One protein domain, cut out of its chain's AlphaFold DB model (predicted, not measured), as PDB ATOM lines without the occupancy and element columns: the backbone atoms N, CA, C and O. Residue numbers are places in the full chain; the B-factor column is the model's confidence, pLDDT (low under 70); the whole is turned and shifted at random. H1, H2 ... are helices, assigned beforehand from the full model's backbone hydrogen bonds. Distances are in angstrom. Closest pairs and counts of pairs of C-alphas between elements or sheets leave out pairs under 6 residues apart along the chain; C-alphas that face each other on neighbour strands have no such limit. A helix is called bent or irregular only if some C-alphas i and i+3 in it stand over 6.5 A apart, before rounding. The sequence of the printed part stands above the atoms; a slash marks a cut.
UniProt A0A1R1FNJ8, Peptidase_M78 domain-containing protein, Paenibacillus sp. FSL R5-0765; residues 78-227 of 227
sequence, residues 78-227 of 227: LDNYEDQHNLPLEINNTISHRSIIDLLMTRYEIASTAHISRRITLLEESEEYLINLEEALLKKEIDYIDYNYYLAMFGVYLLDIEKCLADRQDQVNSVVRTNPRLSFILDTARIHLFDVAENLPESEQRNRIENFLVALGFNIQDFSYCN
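AT A GLANCE: This is residues 78 to 227 of the 227 residues of the protein "Peptidase_M78 domain-containing protein" of Paenibacillus sp. FSL R5-0765 (UniProt A0A1R1FNJ8). A long straight helix, H4, runs through the core, and the other helices are gathered round it: H1a packs side by side with it, H2 and then H3 follow one after the other along another side, H5 folds back along its end, H6 packs directly on it and crosses it, and H7 lies farther out, packed on H6. H1 is bent, and the far ends of H1b and H3 make the two ends of the longest axis. The printed part has 150 residues with seven named helices, H1 to H7 in chain order, and no named strand: the class is all helix. It is compact and rounded, with a radius of gyration of the C-alphas of 15.5 A and spans of 49 by 34 by 26 A.

HOW THE PARTS SIT: H1, residues 87 to 108, was assigned as one helix by its hydrogen bonds but is bent: C-alphas 95 and 98 are 7.5 A apart, and its arms H1a, residues 87 to 95, and H1b, residues 98 to 108, stand at a steep tilt of 51 degrees. The hub is H4, residues 144 to 164, which touches five other helices. H1a touches it at a shallow tilt of 15 degrees, the same way, closest at the C-alphas of Thr 94 and Asp 160, 4.5 A. H2, residues 113 to 124, touches residues 158 to 164 of H4 alone, at a steep tilt of 50 degrees, closest at the C-alphas of Arg 119 and Ile 161, 6.5 A. H3, residues 126 to 139, forms a hairpin with H4, at 7 degrees, opposite ways, closest at the C-alphas of Leu 137 and Tyr 147, 6.8 A. H5, residues 166 to 176, forms another with H4, closest at the C-alphas of Glu 162 and Gln 169, 5.7 A; it is irregular, with C-alphas 167 and 170 7.6 A apart. H6, residues 180 to 193, touches residues 151 to 159 of H4 at a steep tilt of 54 degrees, closest at the C-alphas of Gly 155 and Leu 186, 4.8 A. H7, residues 202 to 216, forms a hairpin with H6, closest at the C-alphas of His 192 and Arg 208, 5.2 A. Every O i to N i+4 pair is within hydrogen-bond range in H1a, H1b, H2, H3, H4, H6 and H7; in H5, 5 of 7 are.

IN THESE COORDINATES: H1a begins at C-alpha 87 (311.178, 420.477, 252.164). H4 is 30.1 A long, H7 21.6 A, H3 19.9 A and H6 19.3 A. H7 ends at C-alpha 216 (320.762, 423.963, 258.492).

THE WHOLE: The C-alphas farthest apart are those of Arg 107 and Lys 139, 49.5 A. There is no cut and no long link. Residues 81 to 84 and 227 are under 70 in pLDDT.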
ATOM      1  N   LEU A  78     306.409 415.006 258.726       89.56
ATOM      2  CA  LEU A  78     306.199 416.448 258.758       89.56
ATOM      3  C   LEU A  78     304.963 416.814 257.933       89.56
ATOM      4  O   LEU A  78     304.658 416.160 256.932       89.56
ATOM      5  N   ASP A  79     304.265 417.856 258.359       83.19
ATOM      6  CA  ASP A  79     303.147 418.449 257.640       83.19
ATOM      7  C   ASP A  79     303.645 419.393 256.529       83.19
ATOM      8  O   ASP A  79     304.709 419.995 256.645       83.19
ATOM      9  N   ASN A  80     302.876 419.515 255.446       71.81
ATOM     10  CA  ASN A  80     303.198 420.305 254.251       71.81
ATOM     11  C   ASN A  80     302.072 421.299 253.887       71.81
ATOM     12  O   ASN A  80     301.831 421.601 252.709       71.81
ATOM     13  N   TYR A  81     301.295 421.728 254.886       54.00
ATOM     14  CA  TYR A  81     300.000 422.365 254.647       54.00
ATOM     15  C   TYR A  81     300.071 423.792 254.082       54.00
ATOM     16  O   TYR A  81     299.141 424.191 253.384       54.00
ATOM     17  N   GLU A  82     301.159 424.542 254.283       53.44
ATOM     18  CA  GLU A  82     301.197 425.971 253.913       53.44
ATOM     19  C   GLU A  82     302.527 426.471 253.324       53.44
ATOM     20  O   GLU A  82     302.600 427.626 252.902       53.44
ATOM     21  N   ASP A  83     303.557 425.626 253.222       57.56
ATOM     22  CA  ASP A  83     304.868 426.074 252.750       57.56
ATOM     23  C   ASP A  83     304.962 426.131 251.220       57.56
ATOM     24  O   ASP A  83     304.571 425.212 250.499       57.56
ATOM     25  N   GLN A  84     305.556 427.217 250.714       61.16
ATOM     26  CA  GLN A  84     305.955 427.330 249.304       61.16
ATOM     27  C   GLN A  84     307.105 426.371 248.948       61.16
ATOM     28  O   GLN A  84     307.380 426.133 247.770       61.16
ATOM     29  N   HIS A  85     307.773 425.813 249.960       73.75
ATOM     30  CA  HIS A  85     308.920 424.934 249.810       73.75
ATOM     31  C   HIS A  85     308.547 423.506 250.214       73.75
ATOM     32  O   HIS A  85     308.180 423.243 251.353       73.75
ATOM     33  N   ASN A  86     308.724 422.547 249.305       83.88
ATOM     34  CA  ASN A  86     308.406 421.131 249.534       83.88
ATOM     35  C   ASN A  86     309.445 420.397 250.415       83.88
ATOM     36  O   ASN A  86     309.605 419.184 250.304       83.88
ATOM     37  N   LEU A  87     310.170 421.097 251.296       91.25
ATOM     38  CA  LEU A  87     311.178 420.477 252.164       91.25
ATOM     39  C   LEU A  87     310.577 419.430 253.126       91.25
ATOM     40  O   LEU A  87     311.148 418.342 253.208       91.25
ATOM     41  N   PRO A  88     309.436 419.679 253.809       91.06
ATOM     42  CA  PRO A  88     308.779 418.652 254.621       91.06
ATOM     43  C   PRO A  88     308.470 417.376 253.832       91.06
ATOM     44  O   PRO A  88     308.714 416.270 254.313       91.06
ATOM     45  N   LEU A  89     307.985 417.537 252.596       88.00
ATOM     46  CA  LEU A  89     307.683 416.427 251.697       88.00
ATOM     47  C   LEU A  89     308.946 415.634 251.350       88.00
ATOM     48  O   LEU A  89     308.945 414.417 251.508       88.00
ATOM     49  N   GLU A  90     310.034 416.299 250.951       91.56
ATOM     50  CA  GLU A  90     311.280 415.593 250.634       91.56
ATOM     51  C   GLU A  90     311.873 414.882 251.858       91.56
ATOM     52  O   GLU A  90     312.357 413.764 251.725       91.56
ATOM     53  N   ILE A  91     311.769 415.451 253.065       94.56
ATOM     54  CA  ILE A  91     312.199 414.756 254.291       94.56
ATOM     55  C   ILE A  91     311.377 413.477 254.498       94.56
ATOM     56  O   ILE A  91     311.950 412.409 254.728       94.56
ATOM     57  N   ASN A  92     310.048 413.553 254.383       91.50
ATOM     58  CA  ASN A  92     309.167 412.389 254.532       91.50
ATOM     59  C   ASN A  92     309.482 411.297 253.497       91.50
ATOM     60  O   ASN A  92     309.539 410.105 253.829       91.50
ATOM     61  N   ASN A  93     309.726 411.722 252.260       90.12
ATOM     62  CA  ASN A  93     310.120 410.886 251.136       90.12
ATOM     63  C   ASN A  93     311.426 410.145 251.437       90.12
ATOM     64  O   ASN A  93     311.438 408.918 251.490       90.12
ATOM     65  N   THR A  94     312.495 410.867 251.778       93.19
ATOM     66  CA  THR A  94     313.804 410.278 252.093       93.19
ATOM     67  C   THR A  94     313.770 409.288 253.256       93.19
ATOM     68  O   THR A  94     314.554 408.335 253.297       93.19
ATOM     69  N   ILE A  95     312.890 409.497 254.237       93.44
ATOM     70  CA  ILE A  95     312.735 408.561 255.355       93.44
ATOM     71  C   ILE A  95     312.028 407.280 254.890       93.44
ATOM     72  O   ILE A  95     312.469 406.188 255.241       93.44
ATOM     73  N   SER A  96     310.967 407.397 254.085       91.88
ATOM     74  CA  SER A  96     310.070 406.275 253.762       91.88
ATOM     75  C   SER A  96     310.417 405.494 252.494       91.88
ATOM     76  O   SER A  96     310.179 404.286 252.450       91.88
ATOM     77  N   HIS A  97     310.952 406.135 251.453       93.50
ATOM     78  CA  HIS A  97     310.983 405.564 250.102       93.50
ATOM     79  C   HIS A  97     311.718 404.244 250.015       93.50
ATOM     80  O   HIS A  97     311.207 403.311 249.400       93.50
ATOM     81  N   ARG A  98     312.885 404.131 250.656       93.44
ATOM     82  CA  ARG A  98     313.634 402.877 250.621       93.44
ATOM     83  C   ARG A  98     312.798 401.718 251.168       93.44
ATOM     84  O   ARG A  98     312.698 400.679 250.520       93.44
ATOM     85  N   SER A  99     312.168 401.930 252.319       93.81
ATOM     86  CA  SER A  99     311.306 400.942 252.964       93.81
ATOM     87  C   SER A  99     310.073 400.634 252.109       93.81
ATOM     88  O   SER A  99     309.730 399.467 251.942       93.81
ATOM     89  N   ILE A 100     309.453 401.643 251.485       94.94
ATOM     90  CA  ILE A 100     308.330 401.464 250.549       94.94
ATOM     91  C   ILE A 100     308.743 400.621 249.343       94.94
ATOM     92  O   ILE A 100     308.074 399.635 249.043       94.94
ATOM     93  N   ILE A 101     309.845 400.958 248.674       94.75
ATOM     94  CA  ILE A 101     310.344 400.220 247.506       94.75
ATOM     95  C   ILE A 101     310.612 398.759 247.884       94.75
ATOM     96  O   ILE A 101     310.155 397.844 247.194       94.75
ATOM     97  N   ASP A 102     311.299 398.529 249.006       94.44
ATOM     98  CA  ASP A 102     311.596 397.181 249.487       94.44
ATOM     99  C   ASP A 102     310.305 396.421 249.846       94.44
ATOM    100  O   ASP A 102     310.148 395.263 249.452       94.44
ATOM    101  N   LEU A 103     309.340 397.052 250.523       94.75
ATOM    102  CA  LEU A 103     308.038 396.464 250.858       94.75
ATOM    103  C   LEU A 103     307.259 396.060 249.601       94.75
ATOM    104  O   LEU A 103     306.798 394.919 249.491       94.75
ATOM    105  N   LEU A 104     307.112 396.988 248.655       96.00
ATOM    106  CA  LEU A 104     306.367 396.786 247.415       96.00
ATOM    107  C   LEU A 104     306.977 395.660 246.586       96.00
ATOM    108  O   LEU A 104     306.259 394.745 246.172       96.00
ATOM    109  N   MET A 105     308.300 395.661 246.430       95.31
ATOM    110  CA  MET A 105     308.992 394.646 245.651       95.31
ATOM    111  C   MET A 105     308.960 393.274 246.334       95.31
ATOM    112  O   MET A 105     308.622 392.275 245.701       95.31
ATOM    113  N   THR A 106     309.289 393.198 247.626       94.81
ATOM    114  CA  THR A 106     309.487 391.908 248.312       94.81
ATOM    115  C   THR A 106     308.189 391.232 248.742       94.81
ATOM    116  O   THR A 106     308.107 390.003 248.717       94.81
ATOM    117  N   ARG A 107     307.165 391.999 249.141       95.06
ATOM    118  CA  ARG A 107     305.905 391.449 249.674       95.06
ATOM    119  C   ARG A 107     304.789 391.408 248.634       95.06
ATOM    120  O   ARG A 107     303.952 390.495 248.676       95.06
ATOM    121  N   TYR A 108     304.770 392.381 247.724       95.94
ATOM    122  CA  TYR A 108     303.668 392.585 246.782       95.94
ATOM    123  C   TYR A 108     304.047 392.373 245.313       95.94
ATOM    124  O   TYR A 108     303.134 392.258 244.496       95.94
ATOM    125  N   GLU A 109     305.341 392.227 245.003       94.94
ATOM    126  CA  GLU A 109     305.885 392.080 243.643       94.94
ATOM    127  C   GLU A 109     305.554 393.272 242.730       94.94
ATOM    128  O   GLU A 109     305.347 393.115 241.527       94.94
ATOM    129  N   ILE A 110     305.482 394.474 243.308       94.81
ATOM    130  CA  ILE A 110     305.253 395.725 242.581       94.81
ATOM    131  C   ILE A 110     306.594 396.445 242.469       94.81
ATOM    132  O   ILE A 110     307.193 396.813 243.477       94.81
ATOM    133  N   ALA A 111     307.076 396.619 241.239       92.56
ATOM    134  CA  ALA A 111     308.289 397.382 240.975       92.56
ATOM    135  C   ALA A 111     308.037 398.889 241.143       92.56
ATOM    136  O   ALA A 111     306.926 399.361 240.923       92.56
ATOM    137  N   SER A 112     309.085 399.637 241.488       92.31
ATOM    138  CA  SER A 112     309.062 401.105 241.592       92.31
ATOM    139  C   SER A 112     309.826 401.757 240.432       92.31
ATOM    140  O   SER A 112     310.693 402.607 240.635       92.31
ATOM    141  N   THR A 113     309.578 401.285 239.208       91.38
ATOM    142  CA  THR A 113     310.353 401.658 238.017       91.38
ATOM    143  C   THR A 113     310.162 403.125 237.652       91.38
ATOM    144  O   THR A 113     311.146 403.821 237.396       91.38
ATOM    145  N   ALA A 114     308.922 403.616 237.640       87.69
ATOM    146  CA  ALA A 114     308.623 405.009 237.325       87.69
ATOM    147  C   ALA A 114     309.193 405.954 238.393       87.69
ATOM    148  O   ALA A 114     309.785 406.981 238.060       87.69
ATOM    149  N   HIS A 115     309.082 405.589 239.671       86.88
ATOM    150  CA  HIS A 115     309.686 406.321 240.781       86.88
ATOM    151  C   HIS A 115     311.210 406.419 240.628       86.88
ATOM    152  O   HIS A 115     311.770 407.515 240.660       86.88
ATOM    153  N   ILE A 116     311.883 405.287 240.392       90.38
ATOM    154  CA  ILE A 116     313.336 405.236 240.183       90.38
ATOM    155  C   ILE A 116     313.746 406.060 238.958       90.38
ATOM    156  O   ILE A 116     314.721 406.807 239.023       90.38
ATOM    157  N   SER A 117     312.997 405.970 237.857       90.38
ATOM    158  CA  SER A 117     313.288 406.731 236.639       90.38
ATOM    159  C   SER A 117     313.231 408.237 236.887       90.38
ATOM    160  O   SER A 117     314.157 408.942 236.501       90.38
ATOM    161  N   ARG A 118     312.194 408.729 237.581       87.44
ATOM    162  CA  ARG A 118     312.101 410.148 237.974       87.44
ATOM    163  C   ARG A 118     313.288 410.558 238.831       87.44
ATOM    164  O   ARG A 118     313.840 411.642 238.639       87.44
ATOM    165  N   ARG A 119     313.705 409.668 239.742       88.69
ATOM    166  CA  ARG A 119     314.838 409.938 240.623       88.69
ATOM    167  C   ARG A 119     316.140 410.142 239.834       88.69
ATOM    168  O   ARG A 119     316.907 411.060 240.121       88.69
ATOM    169  N   ILE A 120     316.341 409.328 238.797       91.19
ATOM    170  CA  ILE A 120     317.479 409.418 237.874       91.19
ATOM    171  C   ILE A 120     317.416 410.690 237.019       91.19
ATOM    172  O   ILE A 120     318.414 411.399 236.951       91.19
ATOM    173  N   THR A 121     316.270 411.017 236.414       90.00
ATOM    174  CA  THR A 121     316.131 412.205 235.548       90.00
ATOM    175  C   THR A 121     316.517 413.492 236.274       90.00
ATOM    176  O   THR A 121     317.326 414.271 235.784       90.00
ATOM    177  N   LEU A 122     316.035 413.681 237.499       85.19
ATOM    178  CA  LEU A 122     316.395 414.846 238.315       85.19
ATOM    179  C   LEU A 122     317.886 414.883 238.698       85.19
ATOM    180  O   LEU A 122     318.449 415.960 238.881       85.19
ATOM    181  N   LEU A 123     318.551 413.727 238.821       91.31
ATOM    182  CA  LEU A 123     320.004 413.686 239.010       91.31
ATOM    183  C   LEU A 123     320.742 414.143 237.746       91.31
ATOM    184  O   LEU A 123     321.752 414.837 237.844       91.31
ATOM    185  N   GLU A 124     320.237 413.776 236.571       91.50
ATOM    186  CA  GLU A 124     320.774 414.201 235.274       91.50
ATOM    187  C   GLU A 124     320.564 415.707 235.033       91.50
ATOM    188  O   GLU A 124     321.450 416.366 234.496       91.50
ATOM    189  N   GLU A 125     319.450 416.269 235.508       91.62
ATOM    190  CA  GLU A 125     319.098 417.698 235.402       91.62
ATOM    191  C   GLU A 125     319.689 418.572 236.530       91.62
ATOM    192  O   GLU A 125     319.491 419.788 236.570       91.62
ATOM    193  N   SER A 126     320.442 417.969 237.454       92.50
ATOM    194  CA  SER A 126     320.955 418.631 238.660       92.50
ATOM    195  C   SER A 126     321.814 419.869 238.394       92.50
ATOM    196  O   SER A 126     321.724 420.852 239.128       92.50
ATOM    197  N   GLU A 127     322.653 419.839 237.357       91.50
ATOM    198  CA  GLU A 127     323.526 420.959 237.003       91.50
ATOM    199  C   GLU A 127     322.707 422.174 236.550       91.50
ATOM    200  O   GLU A 127     322.918 423.281 237.046       91.50
ATOM    201  N   GLU A 128     321.728 421.956 235.671       93.88
ATOM    202  CA  GLU A 128     320.823 423.006 235.204       93.88
ATOM    203  C   GLU A 128     319.977 423.562 236.356       93.88
ATOM    204  O   GLU A 128     319.849 424.780 236.492       93.88
ATOM    205  N   TYR A 129     319.469 422.694 237.238       93.06
ATOM    206  CA  TYR A 129     318.738 423.114 238.434       93.06
ATOM    207  C   TYR A 129     319.570 424.057 239.316       93.06
ATOM    208  O   TYR A 129     319.085 425.119 239.714       93.06
ATOM    209  N   LEU A 130     320.832 423.708 239.596       94.19
ATOM    210  CA  LEU A 130     321.714 424.527 240.432       94.19
ATOM    211  C   LEU A 130     322.062 425.867 239.775       94.19
ATOM    212  O   LEU A 130     322.019 426.894 240.452       94.19
ATOM    213  N   ILE A 131     322.347 425.878 238.469       94.50
ATOM    214  CA  ILE A 131     322.606 427.114 237.715       94.50
ATOM    215  C   ILE A 131     321.382 428.034 237.768       94.50
ATOM    216  O   ILE A 131     321.508 429.208 238.114       94.50
ATOM    217  N   ASN A 132     320.193 427.502 237.482       95.12
ATOM    218  CA  ASN A 132     318.952 428.274 237.496       95.12
ATOM    219  C   ASN A 132     318.655 428.850 238.886       95.12
ATOM    220  O   ASN A 132     318.239 430.003 239.008       95.12
ATOM    221  N   LEU A 133     318.913 428.072 239.940       94.50
ATOM    222  CA  LEU A 133     318.725 428.506 241.318       94.50
ATOM    223  C   LEU A 133     319.698 429.638 241.708       94.50
ATOM    224  O   LEU A 133     319.290 430.621 242.331       94.50
ATOM    225  N   GLU A 134     320.971 429.538 241.315       95.12
ATOM    226  CA  GLU A 134     321.964 430.602 241.518       95.12
ATOM    227  C   GLU A 134     321.615 431.871 240.724       95.12
ATOM    228  O   GLU A 134     321.716 432.986 241.247       95.12
ATOM    229  N   GLU A 135     321.150 431.725 239.482       96.50
ATOM    230  CA  GLU A 135     320.694 432.850 238.667       96.50
ATOM    231  C   GLU A 135     319.488 433.571 239.280       96.50
ATOM    232  O   GLU A 135     319.477 434.805 239.305       96.50
ATOM    233  N   ALA A 136     318.497 432.833 239.788       96.25
ATOM    234  CA  ALA A 136     317.319 433.405 240.440       96.25
ATOM    235  C   ALA A 136     317.710 434.243 241.670       96.25
ATOM    236  O   ALA A 136     317.219 435.365 241.849       96.25
ATOM    237  N   LEU A 137     318.664 433.757 242.474       96.00
ATOM    238  CA  LEU A 137     319.215 434.506 243.607       96.00
ATOM    239  C   LEU A 137     319.934 435.787 243.145       96.00
ATOM    240  O   LEU A 137     319.716 436.865 243.704       96.00
ATOM    241  N   LEU A 138     320.767 435.707 242.100       96.56
ATOM    242  CA  LEU A 138     321.488 436.866 241.549       96.56
ATOM    243  C   LEU A 138     320.542 437.923 240.962       96.56
ATOM    244  O   LEU A 138     320.783 439.126 241.115       96.56
ATOM    245  N   LYS A 139     319.454 437.485 240.319       97.38
ATOM    246  CA  LYS A 139     318.392 438.342 239.769       97.38
ATOM    247  C   LYS A 139     317.430 438.867 240.841       97.38
ATOM    248  O   LYS A 139     316.633 439.752 240.534       97.38
ATOM    249  N   LYS A 140     317.557 438.408 242.096       95.25
ATOM    250  CA  LYS A 140     316.666 438.723 243.230       95.25
ATOM    251  C   LYS A 140     315.214 438.301 242.988       95.25
ATOM    252  O   LYS A 140     314.292 438.971 243.447       95.25
ATOM    253  N   GLU A 141     315.025 437.226 242.233       96.19
ATOM    254  CA  GLU A 141     313.721 436.582 242.039       96.19
ATOM    255  C   GLU A 141     313.335 435.755 243.270       96.19
ATOM    256  O   GLU A 141     312.155 435.630 243.579       96.19
ATOM    257  N   ILE A 142     314.347 435.269 243.992       94.81
ATOM    258  CA  ILE A 142     314.244 434.632 245.305       94.81
ATOM    259  C   ILE A 142     315.209 435.313 246.275       94.81
ATOM    260  O   ILE A 142     316.201 435.928 245.855       94.81
ATOM    261  N   ASP A 143     314.940 435.206 247.573       93.88
ATOM    262  CA  ASP A 143     315.877 435.660 248.595       93.88
ATOM    263  C   ASP A 143     316.822 434.535 249.068       93.88
ATOM    264  O   ASP A 143     316.828 433.413 248.555       93.88
ATOM    265  N   TYR A 144     317.701 434.852 250.022       92.06
ATOM    266  CA  TYR A 144     318.661 433.874 250.539       92.06
ATOM    267  C   TYR A 144     318.002 432.774 251.390       92.06
ATOM    268  O   TYR A 144     318.547 431.673 251.488       92.06
ATOM    269  N   ILE A 145     316.860 433.066 252.019       90.50
ATOM    270  CA  ILE A 145     316.104 432.098 252.817       90.50
ATOM    271  C   ILE A 145     315.499 431.064 251.869       90.50
ATOM    272  O   ILE A 145     315.765 429.873 252.037       90.50
ATOM    273  N   ASP A 146     314.811 431.515 250.819       92.31
ATOM    274  CA  ASP A 146     314.244 430.659 249.772       92.31
ATOM    275  C   ASP A 146     315.328 429.803 249.107       92.31
ATOM    276  O   ASP A 146     315.194 428.586 248.971       92.31
ATOM    277  N   TYR A 147     316.460 430.421 248.750       93.31
ATOM    278  CA  TYR A 147     317.617 429.719 248.194       93.31
ATOM    279  C   TYR A 147     318.107 428.593 249.120       93.31
ATOM    280  O   TYR A 147     318.402 427.486 248.663       93.31
ATOM    281  N   ASN A 148     318.159 428.842 250.433       92.75
ATOM    282  CA  ASN A 148     318.539 427.829 251.411       92.75
ATOM    283  C   ASN A 148     317.499 426.700 251.521       92.75
ATOM    284  O   ASN A 148     317.897 425.543 251.641       92.75
ATOM    285  N   TYR A 149     316.201 427.006 251.437       93.25
ATOM    286  CA  TYR A 149     315.139 425.996 251.372       93.25
ATOM    287  C   TYR A 149     315.260 425.114 250.126       93.25
ATOM    288  O   TYR A 149     315.225 423.888 250.241       93.25
ATOM    289  N   TYR A 150     315.468 425.704 248.947       94.69
ATOM    290  CA  TYR A 150     315.616 424.952 247.698       94.69
ATOM    291  C   TYR A 150     316.872 424.078 247.672       94.69
ATOM    292  O   TYR A 150     316.817 422.942 247.192       94.69
ATOM    293  N   LEU A 151     317.990 424.559 248.226       95.38
ATOM    294  CA  LEU A 151     319.182 423.729 248.403       95.38
ATOM    295  C   LEU A 151     318.966 422.618 249.435       95.38
ATOM    296  O   LEU A 151     319.457 421.510 249.231       95.38
ATOM    297  N   ALA A 152     318.251 422.889 250.532       95.81
ATOM    298  CA  ALA A 152     317.937 421.881 251.544       95.81
ATOM    299  C   ALA A 152     317.079 420.760 250.951       95.81
ATOM    300  O   ALA A 152     317.427 419.588 251.084       95.81
ATOM    301  N   MET A 153     316.022 421.130 250.227       94.75
ATOM    302  CA  MET A 153     315.157 420.210 249.491       94.75
ATOM    303  C   MET A 153     315.982 419.351 248.531       94.75
ATOM    304  O   MET A 153     315.876 418.129 248.550       94.75
ATOM    305  N   PHE A 154     316.873 419.977 247.754       95.12
ATOM    306  CA  PHE A 154     317.709 419.255 246.804       95.12
ATOM    307  C   PHE A 154     318.741 418.335 247.478       95.12
ATOM    308  O   PHE A 154     318.973 417.222 247.018       95.12
ATOM    309  N   GLY A 155     319.331 418.735 248.604       96.56
ATOM    310  CA  GLY A 155     320.247 417.870 249.354       96.56
ATOM    311  C   GLY A 155     319.553 416.658 249.986       96.56
ATOM    312  O   GLY A 155     320.099 415.556 249.954       96.56
ATOM    313  N   VAL A 156     318.335 416.831 250.505       96.38
ATOM    314  CA  VAL A 156     317.494 415.730 251.015       96.38
ATOM    315  C   VAL A 156     317.081 414.793 249.878       96.38
ATOM    316  O   VAL A 156     317.174 413.573 249.991       96.38
ATOM    317  N   TYR A 157     316.738 415.365 248.733       93.69
ATOM    318  CA  TYR A 157     316.454 414.631 247.512       93.69
ATOM    319  C   TYR A 157     317.649 413.770 247.044       93.69
ATOM    320  O   TYR A 157     317.483 412.596 246.710       93.69
ATOM    321  N   LEU A 158     318.874 414.310 247.075       95.56
ATOM    322  CA  LEU A 158     320.089 413.549 246.768       95.56
ATOM    323  C   LEU A 158     320.329 412.415 247.775       95.56
ATOM    324  O   LEU A 158     320.726 411.325 247.372       95.56
ATOM    325  N   LEU A 159     320.044 412.637 249.062       96.19
ATOM    326  CA  LEU A 159     320.095 411.577 250.072       96.19
ATOM    327  C   LEU A 159     319.107 410.445 249.755       96.19
ATOM    328  O   LEU A 159     319.455 409.275 249.903       96.19
ATOM    329  N   ASP A 160     317.893 410.769 249.303       94.81
ATOM    330  CA  ASP A 160     316.910 409.759 248.889       94.81
ATOM    331  C   ASP A 160     317.438 408.879 247.748       94.81
ATOM    332  O   ASP A 160     317.342 407.651 247.801       94.81
ATOM    333  N   ILE A 161     318.087 409.496 246.753       94.38
ATOM    334  CA  ILE A 161     318.772 408.770 245.678       94.38
ATOM    335  C   ILE A 161     319.846 407.848 246.246       94.38
ATOM    336  O   ILE A 161     319.890 406.684 245.861       94.38
ATOM    337  N   GLU A 162     320.694 408.318 247.165       93.88
ATOM    338  CA  GLU A 162     321.739 407.470 247.757       93.88
ATOM    339  C   GLU A 162     321.164 406.256 248.493       93.88
ATOM    340  O   GLU A 162     321.728 405.163 248.411       93.88
ATOM    341  N   LYS A 163     320.030 406.426 249.184       92.44
ATOM    342  CA  LYS A 163     319.344 405.334 249.890       92.44
ATOM    343  C   LYS A 163     318.704 404.340 248.917       92.44
ATOM    344  O   LYS A 163     318.761 403.126 249.135       92.44
ATOM    345  N   CYS A 164     318.088 404.831 247.845       91.75
ATOM    346  CA  CYS A 164     317.317 404.004 246.920       91.75
ATOM    347  C   CYS A 164     318.175 403.372 245.807       91.75
ATOM    348  O   CYS A 164     317.895 402.247 245.393       91.75
ATOM    349  N   LEU A 165     319.240 404.048 245.363       91.50
ATOM    350  CA  LEU A 165     320.042 403.730 244.176       91.50
ATOM    351  C   LEU A 165     321.546 403.752 244.496       91.50
ATOM    352  O   LEU A 165     322.279 404.678 244.145       91.50
ATOM    353  N   ALA A 166     322.025 402.700 245.163       85.56
ATOM    354  CA  ALA A 166     323.415 402.602 245.619       85.56
ATOM    355  C   ALA A 166     324.460 402.711 244.484       85.56
ATOM    356  O   ALA A 166     325.579 403.162 244.715       85.56
ATOM    357  N   ASP A 167     324.109 402.340 243.249       90.75
ATOM    358  CA  ASP A 167     324.969 402.455 242.063       90.75
ATOM    359  C   ASP A 167     325.158 403.905 241.573       90.75
ATOM    360  O   ASP A 167     325.962 404.152 240.674       90.75
ATOM    361  N   ARG A 168     324.445 404.874 242.162       91.56
ATOM    362  CA  ARG A 168     324.446 406.292 241.760       91.56
ATOM    363  C   ARG A 168     325.216 407.210 242.700       91.56
ATOM    364  O   ARG A 168     325.301 408.411 242.447       91.56
ATOM    365  N   GLN A 169     325.851 406.658 243.731       91.12
ATOM    366  CA  GLN A 169     326.584 407.430 244.735       91.12
ATOM    367  C   GLN A 169     327.702 408.304 244.133       91.12
ATOM    368  O   GLN A 169     327.895 409.445 244.547       91.12
ATOM    369  N   ASP A 170     328.415 407.818 243.112       92.69
ATOM    370  CA  ASP A 170     329.454 408.603 242.431       92.69
ATOM    371  C   ASP A 170     328.882 409.811 241.677       92.69
ATOM    372  O   ASP A 170     329.495 410.881 241.666       92.69
ATOM    373  N   GLN A 171     327.692 409.664 241.088       92.81
ATOM    374  CA  GLN A 171     326.997 410.761 240.416       92.81
ATOM    375  C   GLN A 171     326.535 411.805 241.437       92.81
ATOM    376  O   GLN A 171     326.835 412.984 241.262       92.81
ATOM    377  N   VAL A 172     325.930 411.383 242.554       94.56
ATOM    378  CA  VAL A 172     325.565 412.284 243.665       94.56
ATOM    379  C   VAL A 172     326.789 413.045 244.189       94.56
ATOM    380  O   VAL A 172     326.765 414.271 244.314       94.56
ATOM    381  N   ASN A 173     327.904 412.344 244.411       93.50
ATOM    382  CA  ASN A 173     329.158 412.958 244.845       93.50
ATOM    383  C   ASN A 173     329.724 413.953 243.819       93.50
ATOM    384  O   ASN A 173     330.388 414.913 244.208       93.50
ATOM    385  N   SER A 174     329.492 413.741 242.521       92.56
ATOM    386  CA  SER A 174     329.884 414.692 241.478       92.56
ATOM    387  C   SER A 174     329.070 415.983 241.560       92.56
ATOM    388  O   SER A 174     329.654 417.062 241.478       92.56
ATOM    389  N   VAL A 175     327.755 415.878 241.779       93.12
ATOM    390  CA  VAL A 175     326.846 417.030 241.892       93.12
ATOM    391  C   VAL A 175     327.227 417.915 243.074       93.12
ATOM    392  O   VAL A 175     327.390 419.118 242.921       93.12
ATOM    393  N   VAL A 176     327.444 417.347 244.262       93.94
ATOM    394  CA  VAL A 176     327.689 418.178 245.457       93.94
ATOM    395  C   VAL A 176     329.072 418.831 245.496       93.94
ATOM    396  O   VAL A 176     329.275 419.805 246.220       93.94
ATOM    397  N   ARG A 177     330.039 418.348 244.703       90.62
ATOM    398  CA  ARG A 177     331.385 418.948 244.623       90.62
ATOM    399  C   ARG A 177     331.381 420.358 244.041       90.62
ATOM    400  O   ARG A 177     332.332 421.099 244.283       90.62
ATOM    401  N   THR A 178     330.356 420.722 243.276       85.81
ATOM    402  CA  THR A 178     330.266 422.033 242.624       85.81
ATOM    403  C   THR A 178     329.693 423.104 243.556       85.81
ATOM    404  O   THR A 178     329.958 424.283 243.345       85.81
ATOM    405  N   ASN A 179     328.989 422.714 244.628       91.75
ATOM    406  CA  ASN A 179     328.327 423.638 245.549       91.75
ATOM    407  C   ASN A 179     328.611 423.269 247.028       91.75
ATOM    408  O   ASN A 179     328.017 422.331 247.567       91.75
ATOM    409  N   PRO A 180     329.486 424.017 247.735       93.06
ATOM    410  CA  PRO A 180     329.853 423.715 249.123       93.06
ATOM    411  C   PRO A 180     328.680 423.713 250.110       93.06
ATOM    412  O   PRO A 180     328.710 422.966 251.089       93.06
ATOM    413  N   ARG A 181     327.646 424.536 249.875       94.69
ATOM    414  CA  ARG A 181     326.459 424.572 250.740       94.69
ATOM    415  C   ARG A 181     325.621 423.311 250.553       94.69
ATOM    416  O   ARG A 181     325.217 422.727 251.552       94.69
ATOM    417  N   LEU A 182     325.423 422.871 249.312       96.44
ATOM    418  CA  LEU A 182     324.760 421.603 249.011       96.44
ATOM    419  C   LEU A 182     325.522 420.410 249.605       96.44
ATOM    420  O   LEU A 182     324.905 419.535 250.200       96.44
ATOM    421  N   SER A 183     326.855 420.413 249.511       96.81
ATOM    422  CA  SER A 183     327.708 419.397 250.144       96.81
ATOM    423  C   SER A 183     327.486 419.325 251.660       96.81
ATOM    424  O   SER A 183     327.190 418.261 252.196       96.81
ATOM    425  N   PHE A 184     327.512 420.476 252.345       97.50
ATOM    426  CA  PHE A 184     327.208 420.553 253.778       97.50
ATOM    427  C   PHE A 184     325.800 420.034 254.113       97.50
ATOM    428  O   PHE A 184     325.627 419.319 255.101       97.50
ATOM    429  N   ILE A 185     324.797 420.384 253.304       97.75
ATOM    430  CA  ILE A 185     323.416 419.927 253.489       97.75
ATOM    431  C   ILE A 185     323.332 418.407 253.362       97.75
ATOM    432  O   ILE A 185     322.760 417.768 254.244       97.75
ATOM    433  N   LEU A 186     323.914 417.826 252.309       97.75
ATOM    434  CA  LEU A 186     323.895 416.380 252.096       97.75
ATOM    435  C   LEU A 186     324.617 415.642 253.230       97.75
ATOM    436  O   LEU A 186     324.090 414.663 253.749       97.75
ATOM    437  N   ASP A 187     325.778 416.126 253.674       97.94
ATOM    438  CA  ASP A 187     326.496 415.527 254.806       97.94
ATOM    439  C   ASP A 187     325.681 415.596 256.104       97.94
ATOM    440  O   ASP A 187     325.600 414.617 256.849       97.94
ATOM    441  N   THR A 188     325.007 416.719 256.347       98.25
ATOM    442  CA  THR A 188     324.098 416.881 257.491       98.25
ATOM    443  C   THR A 188     322.913 415.915 257.392       98.25
ATOM    444  O   THR A 188     322.550 415.268 258.376       98.25
ATOM    445  N   ALA A 189     322.342 415.752 256.196       97.88
ATOM    446  CA  ALA A 189     321.267 414.804 255.935       97.88
ATOM    447  C   ALA A 189     321.737 413.356 256.167       97.88
ATOM    448  O   ALA A 189     321.042 412.589 256.827       97.88
ATOM    449  N   ARG A 190     322.939 412.980 255.713       97.19
ATOM    450  CA  ARG A 190     323.525 411.650 255.959       97.19
ATOM    451  C   ARG A 190     323.672 411.358 257.454       97.19
ATOM    452  O   ARG A 190     323.339 410.265 257.898       97.19
ATOM    453  N   ILE A 191     324.133 412.333 258.236       97.69
ATOM    454  CA  ILE A 191     324.326 412.175 259.687       97.69
ATOM    455  C   ILE A 191     322.992 411.959 260.408       97.69
ATOM    456  O   ILE A 191     322.903 411.131 261.315       97.69
ATOM    457  N   HIS A 192     321.965 412.723 260.039       97.62
ATOM    458  CA  HIS A 192     320.738 412.798 260.827       97.62
ATOM    459  C   HIS A 192     319.587 411.961 260.262       97.62
ATOM    460  O   HIS A 192     318.871 411.334 261.040       97.62
ATOM    461  N   LEU A 193     319.422 411.904 258.941       96.69
ATOM    462  CA  LEU A 193     318.249 411.331 258.273       96.69
ATOM    463  C   LEU A 193     318.482 409.939 257.662       96.69
ATOM    464  O   LEU A 193     317.508 409.219 257.444       96.69
ATOM    465  N   PHE A 194     319.732 409.535 257.388       94.56
ATOM    466  CA  PHE A 194     320.024 408.294 256.646       94.56
ATOM    467  C   PHE A 194     319.373 407.057 257.287       94.56
ATOM    468  O   PHE A 194     318.656 406.323 256.607       94.56
ATOM    469  N   ASP A 195     319.543 406.898 258.602       91.12
ATOM    470  CA  ASP A 195     319.050 405.748 259.379       91.12
ATOM    471  C   ASP A 195     317.689 405.982 260.057       91.12
ATOM    472  O   ASP A 195     317.296 405.210 260.932       91.12
ATOM    473  N   VAL A 196     316.970 407.062 259.730       92.81
ATOM    474  CA  VAL A 196     315.613 407.247 260.266       92.81
ATOM    475  C   VAL A 196     314.691 406.218 259.613       92.81
ATOM    476  O   VAL A 196     314.636 406.127 258.387       92.81
ATOM    477  N   ALA A 197     313.988 405.446 260.442       86.56
ATOM    478  CA  ALA A 197     313.094 404.369 260.031       86.56
ATOM    479  C   ALA A 197     311.941 404.202 261.034       86.56
ATOM    480  O   ALA A 197     312.015 404.669 262.174       86.56
ATOM    481  N   GLU A 198     310.894 403.491 260.620       85.19
ATOM    482  CA  GLU A 198     309.651 403.281 261.371       85.19
ATOM    483  C   GLU A 198     309.833 402.504 262.684       85.19
ATOM    484  O   GLU A 198     309.021 402.612 263.597       85.19
ATOM    485  N   ASN A 199     310.906 401.719 262.803       86.81
ATOM    486  CA  ASN A 199     311.204 400.923 263.994       86.81
ATOM    487  C   ASN A 199     311.916 401.717 265.105       86.81
ATOM    488  O   ASN A 199     312.078 401.202 266.217       86.81
ATOM    489  N   LEU A 200     312.358 402.946 264.824       93.12
ATOM    490  CA  LEU A 200     312.916 403.831 265.837       93.12
ATOM    491  C   LEU A 200     311.794 404.414 266.706       93.12
ATOM    492  O   LEU A 200     310.717 404.720 266.191       93.12
ATOM    493  N   PRO A 201     312.031 404.648 268.010       94.88
ATOM    494  CA  PRO A 201     311.082 405.380 268.839       94.88
ATOM    495  C   PRO A 201     310.724 406.731 268.212       94.88
ATOM    496  O   PRO A 201     311.608 407.445 267.741       94.88
ATOM    497  N   GLU A 202     309.448 407.111 268.263       94.50
ATOM    498  CA  GLU A 202     308.941 408.363 267.682       94.50
ATOM    499  C   GLU A 202     309.769 409.588 268.113       94.50
ATOM    500  O   GLU A 202     310.141 410.424 267.293       94.50
ATOM    501  N   SER A 203     310.140 409.659 269.396       95.56
ATOM    502  CA  SER A 203     310.984 410.731 269.933       95.56
ATOM    503  C   SER A 203     312.373 410.781 269.290       95.56
ATOM    504  O   SER A 203     312.918 411.861 269.104       95.56
ATOM    505  N   GLU A 204     312.956 409.630 268.948       96.75
ATOM    506  CA  GLU A 204     314.261 409.557 268.283       96.75
ATOM    507  C   GLU A 204     314.152 409.971 266.810       96.75
ATOM    508  O   GLU A 204     315.001 410.717 266.324       96.75
ATOM    509  N   GLN A 205     313.084 409.555 266.116       96.38
ATOM    510  CA  GLN A 205     312.800 410.009 264.750       96.38
ATOM    511  C   GLN A 205     312.650 411.540 264.706       96.38
ATOM    512  O   GLN A 205     313.323 412.201 263.915       96.38
ATOM    513  N   ARG A 206     311.835 412.113 265.609       96.06
ATOM    514  CA  ARG A 206     311.651 413.568 265.746       96.06
ATOM    515  C   ARG A 206     312.971 414.278 266.036       96.06
ATOM    516  O   ARG A 206     313.358 415.151 265.268       96.06
ATOM    517  N   ASN A 207     313.718 413.840 267.054       96.81
ATOM    518  CA  ASN A 207     315.009 414.440 267.414       96.81
ATOM    519  C   ASN A 207     315.986 414.481 266.231       96.81
ATOM    520  O   ASN A 207     316.724 415.446 266.062       96.81
ATOM    521  N   ARG A 208     316.024 413.431 265.407       97.56
ATOM    522  CA  ARG A 208     316.887 413.380 264.223       97.56
ATOM    523  C   ARG A 208     316.470 414.379 263.150       97.56
ATOM    524  O   ARG A 208     317.329 415.092 262.636       97.56
ATOM    525  N   ILE A 209     315.173 414.472 262.864       96.94
ATOM    526  CA  ILE A 209     314.618 415.465 261.934       96.94
ATOM    527  C   ILE A 209     314.893 416.890 262.442       96.94
ATOM    528  O   ILE A 209     315.385 417.730 261.693       96.94
ATOM    529  N   GLU A 210     314.656 417.155 263.725       96.31
ATOM    530  CA  GLU A 210     314.914 418.459 264.344       96.31
ATOM    531  C   GLU A 210     316.402 418.828 264.305       96.31
ATOM    532  O   GLU A 210     316.749 419.948 263.930       96.31
ATOM    533  N   ASN A 211     317.297 417.885 264.618       97.81
ATOM    534  CA  ASN A 211     318.743 418.105 264.542       97.81
ATOM    535  C   ASN A 211     319.199 418.445 263.118       97.81
ATOM    536  O   ASN A 211     320.034 419.334 262.946       97.81
ATOM    537  N   PHE A 212     318.631 417.781 262.106       97.81
ATOM    538  CA  PHE A 212     318.864 418.125 260.705       97.81
ATOM    539  C   PHE A 212     318.445 419.574 260.412       97.81
ATOM    540  O   PHE A 212     319.260 420.365 259.940       97.81
ATOM    541  N   LEU A 213     317.208 419.950 260.749       96.31
ATOM    542  CA  LEU A 213     316.670 421.288 260.484       96.31
ATOM    543  C   LEU A 213     317.471 422.392 261.197       96.31
ATOM    544  O   LEU A 213     317.847 423.390 260.575       96.31
ATOM    545  N   VAL A 214     317.809 422.188 262.474       96.38
ATOM    546  CA  VAL A 214     318.608 423.133 263.274       96.38
ATOM    547  C   VAL A 214     320.015 423.292 262.718       96.38
ATOM    548  O   VAL A 214     320.511 424.415 262.629       96.38
ATOM    549  N   ALA A 215     320.663 422.198 262.308       96.94
ATOM    550  CA  ALA A 215     321.999 422.255 261.718       96.94
ATOM    551  C   ALA A 215     322.029 423.073 260.414       96.94
ATOM    552  O   ALA A 215     323.042 423.701 260.097       96.94
ATOM    553  N   LEU A 216     320.909 423.126 259.684       95.44
ATOM    554  CA  LEU A 216     320.762 423.963 258.492       95.44
ATOM    555  C   LEU A 216     320.362 425.414 258.794       95.44
ATOM    556  O   LEU A 216     320.439 426.249 257.887       95.44
ATOM    557  N   GLY A 217     320.028 425.728 260.047       93.75
ATOM    558  CA  GLY A 217     319.639 427.062 260.507       93.75
ATOM    559  C   GLY A 217     318.143 427.357 260.403       93.75
ATOM    560  O   GLY A 217     317.765 428.523 260.488       93.75
ATOM    561  N   PHE A 218     317.300 426.339 260.215       93.00
ATOM    562  CA  PHE A 218     315.849 426.509 260.212       93.00
ATOM    563  C   PHE A 218     315.287 426.601 261.636       93.00
ATOM    564  O   PHE A 218     315.828 426.017 262.579       93.00
ATOM    565  N   ASN A 219     314.177 427.324 261.793       89.81
ATOM    566  CA  ASN A 219     313.436 427.359 263.045       89.81
ATOM    567  C   ASN A 219     312.471 426.169 263.096       89.81
ATOM    568  O   ASN A 219     311.561 426.070 262.283       89.81
ATOM    569  N   ILE A 220     312.642 425.275 264.075       89.38
ATOM    570  CA  ILE A 220     311.799 424.073 264.220       89.38
ATOM    571  C   ILE A 220     310.314 424.437 264.357       89.38
ATOM    572  O   ILE A 220     309.461 423.666 263.942       89.38
ATOM    573  N   GLN A 221     309.992 425.611 264.913       88.12
ATOM    574  CA  GLN A 221     308.602 426.053 265.085       88.12
ATOM    575  C   GLN A 221     307.859 426.257 263.760       88.12
ATOM    576  O   GLN A 221     306.630 426.277 263.767       88.12
ATOM    577  N   ASP A 222     308.590 426.377 262.652       86.06
ATOM    578  CA  ASP A 222     308.019 426.499 261.313       86.06
ATOM    579  C   ASP A 222     307.566 425.124 260.775       86.06
ATOM    580  O   ASP A 222     306.835 425.044 259.796       86.06
ATOM    581  N   PHE A 223     307.947 424.025 261.443       88.62
ATOM    582  CA  PHE A 223     307.642 422.658 261.037       88.62
ATOM    583  C   PHE A 223     306.669 422.009 262.018       88.62
ATOM    584  O   PHE A 223     306.895 421.956 263.228       88.62
ATOM    585  N   SER A 224     305.582 421.463 261.481       87.88
ATOM    586  CA  SER A 224     304.601 420.701 262.254       87.88
ATOM    587  C   SER A 224     304.713 419.215 261.941       87.88
ATOM    588  O   SER A 224     305.049 418.834 260.827       87.88
ATOM    589  N   TYR A 225     304.421 418.371 262.926       86.56
ATOM    590  CA  TYR A 225     304.346 416.922 262.744       86.56
ATOM    591  C   TYR A 225     302.892 416.486 262.592       86.56
ATOM    592  O   TYR A 225     302.032 416.957 263.340       86.56
ATOM    593  N   CYS A 226     302.635 415.548 261.685       78.75
ATOM    594  CA  CYS A 226     301.348 414.878 261.551       78.75
ATOM    595  C   CYS A 226     301.447 413.420 262.021       78.75
ATOM    596  O   CYS A 226     302.481 412.767 261.855       78.75
ATOM    597  N   ASN A 227     300.360 412.941 262.632       59.00
ATOM    598  CA  ASN A 227     300.164 411.550 263.040       59.00
ATOM    599  C   ASN A 227     299.076 410.929 262.168       59.00
ATOM    600  O   ASN A 227     298.017 411.583 262.031       59.00
TER     601      ASN A 227